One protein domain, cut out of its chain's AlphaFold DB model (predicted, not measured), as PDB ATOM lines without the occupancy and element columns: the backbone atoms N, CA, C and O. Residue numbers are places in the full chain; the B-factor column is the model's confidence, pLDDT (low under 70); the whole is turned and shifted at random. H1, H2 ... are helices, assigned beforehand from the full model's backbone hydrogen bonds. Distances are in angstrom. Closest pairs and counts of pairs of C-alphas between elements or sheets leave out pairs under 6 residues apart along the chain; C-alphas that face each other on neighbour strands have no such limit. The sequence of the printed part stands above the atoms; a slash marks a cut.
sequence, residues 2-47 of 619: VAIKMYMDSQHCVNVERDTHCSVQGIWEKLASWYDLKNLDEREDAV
ATOM      1  N   VAL A   2     147.778 209.967 218.615       66.75
ATOM      2  CA  VAL A   2     147.239 211.297 219.008       66.75
ATOM      3  C   VAL A   2     148.291 212.200 219.675       66.75
ATOM      4  O   VAL A   2     148.489 213.328 219.236       66.75
ATOM      5  N   ALA A   3     149.053 211.671 220.639       67.62
ATOM      6  CA  ALA A   3     150.142 212.399 221.299       67.62
ATOM      7  C   ALA A   3     151.254 212.888 220.342       67.62
ATOM      8  O   ALA A   3     151.854 213.925 220.595       67.62
ATOM      9  N   ILE A   4     151.505 212.185 219.228       67.19
ATOM     10  CA  ILE A   4     152.498 212.591 218.218       67.19
ATOM     11  C   ILE A   4     151.974 213.799 217.440       67.19
ATOM     12  O   ILE A   4     152.696 214.783 217.302       67.19
ATOM     13  N   LYS A   5     150.702 213.781 217.007       68.88
ATOM     14  CA  LYS A   5     150.088 214.953 216.362       68.88
ATOM     15  C   LYS A   5     150.079 216.154 217.310       68.88
ATOM     16  O   LYS A   5     150.552 217.215 216.930       68.88
ATOM     17  N   MET A   6     149.628 215.973 218.556       71.88
ATOM     18  CA  MET A   6     149.615 217.055 219.551       71.88
ATOM     19  C   MET A   6     151.018 217.617 219.821       71.88
ATOM     20  O   MET A   6     151.167 218.825 219.985       71.88
ATOM     21  N   TYR A   7     152.057 216.774 219.810       74.69
ATOM     22  CA  TYR A   7     153.442 217.233 219.892       74.69
ATOM     23  C   TYR A   7     153.839 218.067 218.662       74.69
ATOM     24  O   TYR A   7     154.334 219.179 218.828       74.69
ATOM     25  N   MET A   8     153.568 217.594 217.442       69.69
ATOM     26  CA  MET A   8     153.890 218.319 216.201       69.69
ATOM     27  C   MET A   8     153.140 219.658 216.080       69.69
ATOM     28  O   MET A   8     153.753 220.662 215.710       69.69
ATOM     29  N   ASP A   9     151.862 219.691 216.472       70.56
ATOM     30  CA  ASP A   9     151.056 220.912 216.593       70.56
ATOM     31  C   ASP A   9     151.684 221.881 217.629       70.56
ATOM     32  O   ASP A   9     151.824 223.076 217.360       70.56
ATOM     33  N   SER A  10     152.132 221.371 218.792       76.25
ATOM     34  CA  SER A  10     152.751 222.180 219.865       76.25
ATOM     35  C   SER A  10     154.099 222.804 219.497       76.25
ATOM     36  O   SER A  10     154.475 223.823 220.067       76.25
ATOM     37  N   GLN A  11     154.833 222.194 218.561       78.50
ATOM     38  CA  GLN A  11     156.102 222.715 218.047       78.50
ATOM     39  C   GLN A  11     155.912 223.617 216.814       78.50
ATOM     40  O   GLN A  11     156.897 224.019 216.202       78.50
ATOM     41  N   HIS A  12     154.663 223.900 216.413       69.56
ATOM     42  CA  HIS A  12     154.307 224.681 215.218       69.56
ATOM     43  C   HIS A  12     154.974 224.184 213.917       69.56
ATOM     44  O   HIS A  12     155.184 224.947 212.977       69.56
ATOM     45  N   CYS A  13     155.299 222.889 213.851       64.62
ATOM     46  CA  CYS A  13     156.050 222.275 212.749       64.62
ATOM     47  C   CYS A  13     155.175 221.876 211.545       64.62
ATOM     48  O   CYS A  13     155.692 221.332 210.573       64.62
ATOM     49  N   VAL A  14     153.858 222.078 211.635       67.19
ATOM     50  CA  VAL A  14     152.838 221.569 210.707       67.19
ATOM     51  C   VAL A  14     151.763 222.639 210.532       67.19
ATOM     52  O   VAL A  14     151.288 223.197 211.522       67.19
ATOM     53  N   ASN A  15     151.336 222.905 209.297       70.44
ATOM     54  CA  ASN A  15     150.161 223.726 209.029       70.44
ATOM     55  C   ASN A  15     148.945 222.820 208.788       70.44
ATOM     56  O   ASN A  15     148.839 222.160 207.756       70.44
ATOM     57  N   VAL A  16     148.008 222.820 209.740       62.66
ATOM     58  CA  VAL A  16     146.843 221.916 209.786       62.66
ATOM     59  C   VAL A  16     145.972 221.965 208.518       62.66
ATOM     60  O   VAL A  16     145.349 220.962 208.180       62.66
ATOM     61  N   GLU A  17     145.952 223.087 207.790       62.31
ATOM     62  CA  GLU A  17     145.164 223.251 206.556       62.31
ATOM     63  C   GLU A  17     145.893 222.787 205.282       62.31
ATOM     64  O   GLU A  17     145.258 222.610 204.243       62.31
ATOM     65  N   ARG A  18     147.221 222.607 205.328       64.56
ATOM     66  CA  ARG A  18     148.049 222.247 204.158       64.56
ATOM     67  C   ARG A  18     148.645 220.846 204.257       64.56
ATOM     68  O   ARG A  18     148.707 220.129 203.262       64.56
ATOM     69  N   ASP A  19     149.041 220.438 205.455       68.50
ATOM     70  CA  ASP A  19     149.789 219.209 205.705       68.50
ATOM     71  C   ASP A  19     148.853 218.049 206.079       68.50
ATOM     72  O   ASP A  19     148.940 217.452 207.153       68.50
ATOM     73  N   THR A  20     147.939 217.703 205.168       69.94
ATOM     74  CA  THR A  20     146.942 216.626 205.357       69.94
ATOM     75  C   THR A  20     147.571 215.275 205.723       69.94
ATOM     76  O   THR A  20     146.996 214.505 206.494       69.94
ATOM     77  N   HIS A  21     148.792 215.018 205.249       67.44
ATOM     78  CA  HIS A  21     149.600 213.838 205.563       67.44
ATOM     79  C   HIS A  21     150.076 213.762 207.032       67.44
ATOM     80  O   HIS A  21     150.470 212.689 207.487       67.44
ATOM     81  N   CYS A  22     150.014 214.865 207.787       67.94
ATOM     82  CA  CYS A  22     150.251 214.920 209.236       67.94
ATOM     83  C   CYS A  22     148.958 214.810 210.068       67.94
ATOM     84  O   CYS A  22     148.998 214.872 211.300       67.94
ATOM     85  N   SER A  23     147.796 214.623 209.430       75.31
ATOM     86  CA  SER A  23     146.578 214.209 210.134       75.31
ATOM     87  C   SER A  23     146.736 212.798 210.717       75.31
ATOM     88  O   SER A  23     147.539 211.999 210.238       75.31
ATOM     89  N   VAL A  24     145.947 212.450 211.742       74.44
ATOM     90  CA  VAL A  24     146.007 211.104 212.350       74.44
ATOM     91  C   VAL A  24     145.737 210.012 211.307       74.44
ATOM     92  O   VAL A  24     146.390 208.973 211.341       74.44
ATOM     93  N   GLN A  25     144.833 210.272 210.358       78.06
ATOM     94  CA  GLN A  25     144.534 209.379 209.242       78.06
ATOM     95  C   GLN A  25     145.711 209.276 208.256       78.06
ATOM     96  O   GLN A  25     146.159 208.169 207.982       78.06
ATOM     97  N   GLY A  26     146.280 210.400 207.804       79.06
ATOM     98  CA  GLY A  26     147.420 210.396 206.873       79.06
ATOM     99  C   GLY A  26     148.672 209.707 207.436       79.06
ATOM    100  O   GLY A  26     149.411 209.053 206.702       79.06
ATOM    101  N   ILE A  27     148.886 209.775 208.756       77.94
ATOM    102  CA  ILE A  27     149.966 209.033 209.423       77.94
ATOM    103  C   ILE A  27     149.669 207.521 209.432       77.94
ATOM    104  O   ILE A  27     150.587 206.731 209.212       77.94
ATOM    105  N   TRP A  28     148.415 207.100 209.642       78.00
ATOM    106  CA  TRP A  28     148.018 205.687 209.539       78.00
ATOM    107  C   TRP A  28     148.150 205.146 208.111       78.00
ATOM    108  O   TRP A  28     148.742 204.086 207.927       78.00
ATOM    109  N   GLU A  29     147.685 205.889 207.105       80.38
ATOM    110  CA  GLU A  29     147.835 205.547 205.682       80.38
ATOM    111  C   GLU A  29     149.318 205.391 205.302       80.38
ATOM    112  O   GLU A  29     149.701 204.446 204.612       80.38
ATOM    113  N   LYS A  30     150.187 206.262 205.832       77.00
ATOM    114  CA  LYS A  30     151.636 206.162 205.627       77.00
ATOM    115  C   LYS A  30     152.259 204.960 206.344       77.00
ATOM    116  O   LYS A  30     153.104 204.293 205.751       77.00
ATOM    117  N   LEU A  31     151.842 204.642 207.572       77.31
ATOM    118  CA  LEU A  31     152.319 203.451 208.288       77.31
ATOM    119  C   LEU A  31     151.870 202.153 207.608       77.31
ATOM    120  O   LEU A  31     152.681 201.241 207.487       77.31
ATOM    121  N   ALA A  32     150.643 202.102 207.087       79.06
ATOM    122  CA  ALA A  32     150.136 200.977 206.299       79.06
ATOM    123  C   ALA A  32     150.929 200.748 204.997       79.06
ATOM    124  O   ALA A  32     150.959 199.634 204.485       79.06
ATOM    125  N   SER A  33     151.609 201.777 204.472       80.94
ATOM    126  CA  SER A  33     152.524 201.631 203.329       80.94
ATOM    127  C   SER A  33     153.913 201.085 203.700       80.94
ATOM    128  O   SER A  33     154.662 200.686 202.812       80.94
ATOM    129  N   TRP A  34     154.281 201.095 204.988       78.75
ATOM    130  CA  TRP A  34     155.611 200.706 205.493       78.75
ATOM    131  C   TRP A  34     155.602 199.416 206.328       78.75
ATOM    132  O   TRP A  34     156.644 198.779 206.466       78.75
ATOM    133  N   TYR A  35     154.450 199.031 206.881       78.88
ATOM    134  CA  TYR A  35     154.289 197.880 207.765       78.88
ATOM    135  C   TYR A  35     152.992 197.132 207.449       78.88
ATOM    136  O   TYR A  35     151.946 197.747 207.245       78.88
ATOM    137  N   ASP A  36     153.044 195.798 207.483       82.75
ATOM    138  CA  ASP A  36     151.859 194.935 207.452       82.75
ATOM    139  C   ASP A  36     151.127 195.017 208.804       82.75
ATOM    140  O   ASP A  36     151.309 194.187 209.697       82.75
ATOM    141  N   LEU A  37     150.345 196.089 208.971       79.06
ATOM    142  CA  LEU A  37     149.615 196.382 210.207       79.06
ATOM    143  C   LEU A  37     148.654 195.249 210.582       79.06
ATOM    144  O   LEU A  37     148.573 194.896 211.748       79.06
ATOM    145  N   LYS A  38     148.000 194.616 209.598       75.44
ATOM    146  CA  LYS A  38     147.026 193.540 209.833       75.44
ATOM    147  C   LYS A  38     147.664 192.322 210.507       75.44
ATOM    148  O   LYS A  38     147.072 191.729 211.398       75.44
ATOM    149  N   ASN A  39     148.876 191.964 210.096       75.06
ATOM    150  CA  ASN A  39     149.656 190.866 210.670       75.06
ATOM    151  C   ASN A  39     150.265 191.243 212.035       75.06
ATOM    152  O   ASN A  39     150.445 190.387 212.900       75.06
ATOM    153  N   LEU A  40     150.524 192.537 212.272       73.06
ATOM    154  CA  LEU A  40     150.829 193.059 213.608       73.06
ATOM    155  C   LEU A  40     149.624 192.914 214.550       73.06
ATOM    156  O   LEU A  40     149.777 192.330 215.621       73.06
ATOM    157  N   ASP A  41     148.449 193.380 214.124       76.44
ATOM    158  CA  ASP A  41     147.197 193.319 214.883       76.44
ATOM    159  C   ASP A  41     146.829 191.858 215.199       76.44
ATOM    160  O   ASP A  41     146.672 191.506 216.366       76.44
ATOM    161  N   GLU A  42     146.832 190.964 214.198       72.31
ATOM    162  CA  GLU A  42     146.610 189.516 214.380       72.31
ATOM    163  C   GLU A  42     147.588 188.882 215.391       72.31
ATOM    164  O   GLU A  42     147.227 187.946 216.111       72.31
ATOM    165  N   ARG A  43     148.823 189.394 215.491       72.94
ATOM    166  CA  ARG A  43     149.834 188.907 216.440       72.94
ATOM    167  C   ARG A  43     149.624 189.440 217.858       72.94
ATOM    168  O   ARG A  43     149.885 188.703 218.809       72.94
ATOM    169  N   GLU A  44     149.188 190.686 218.031       68.31
ATOM    170  CA  GLU A  44     148.910 191.244 219.364       68.31
ATOM    171  C   GLU A  44     147.559 190.753 219.907       68.31
ATOM    172  O   GLU A  44     147.487 190.333 221.065       68.31
ATOM    173  N   ASP A  45     146.538 190.626 219.055       65.31
ATOM    174  CA  ASP A  45     145.267 189.982 219.404       65.31
ATOM    175  C   ASP A  45     145.447 188.507 219.784       65.31
ATOM    176  O   ASP A  45     144.766 188.028 220.692       65.31
ATOM    177  N   ALA A  46     146.388 187.771 219.181       61.78
ATOM    178  CA  ALA A  46     146.705 186.403 219.611       61.78
ATOM    179  C   ALA A  46     147.280 186.340 221.044       61.78
ATOM    180  O   ALA A  46     147.024 185.380 221.779       61.78
ATOM    181  N   VAL A  47     148.023 187.367 221.474       59.59
ATOM    182  CA  VAL A  47     148.533 187.484 222.854       59.59
ATOM    183  C   VAL A  47     147.412 187.882 223.819       59.59
ATOM    184  O   VAL A  47     147.342 187.340 224.922       59.59
TER     185      VAL A  47
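Overview. This is residues 2 to 47 of the 619 residues of the protein "Putative tat pathway signal sequence" of Phaeomoniella chlamydospora (UniProt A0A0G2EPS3). Three short helices are strung out loosely without a shared core: H3, the longest, sticks out at one end with residues 38 to 47, H2 lies in the middle, and at the other end the wide loop of residues 11 to 23, which follows H1, folds the chain back so that the start of H2, at Val 24, comes near the start of H1, at Val 2. H2 and H3 meet near their ends as an L-shaped corner. The printed part has 46 residues with three named helices, H1, H2 and H3 in chain order, and no named strand; the class is all helix. The whole is loose, with a radius of gyration of the C-alphas of 13.5 A, and its C-alphas span 39 by 18 by 12 A, a rod in outline.

Along the chain. Find C-alpha 37 at (149.615, 196.382, 210.207); from there H3, residues 37 to 47, runs 15.5 A to C-alpha 47 at (148.533, 187.484, 222.854). Before it look for H2, residues 24 to 32, 12.5 A long. H1, residues 2 to 10, begins at C-alpha 2 at (147.239, 211.297, 219.008) and is 12.2 A long.

Arrangement. Start at H3, which is close to but not clearly touching H2; their closest C-alphas, of Leu 37 and Leu 31, are 7.8 A apart. Their lines are about perpendicular, at 89 degrees. Move on to H1 and H2, close but not clearly touching, where the closest C-alphas, of Val 2 and Val 24, are 6.8 A apart. They run opposite ways at a steep tilt of 61 degrees. H1 and H3 are apart. In H1 and H2 every O i to N i+4 pair is within hydrogen-bond range; in H3, 6 of 7 are.

Size, cuts and confidence. Look at Arg 18 and Val 47 for the two C-alphas farthest apart, 39.5 A. The printed part has no cut. The link from H1 to H2, residues 11 to 23, is long, and residues 15 to 20 in it stand free; the link from H2 to H3 is tight. The mean pLDDT of the printed part is 72.3, and it is under 70 at residues 2 to 5, 8, 12 to 14, 16 to 22 and 44 to 47.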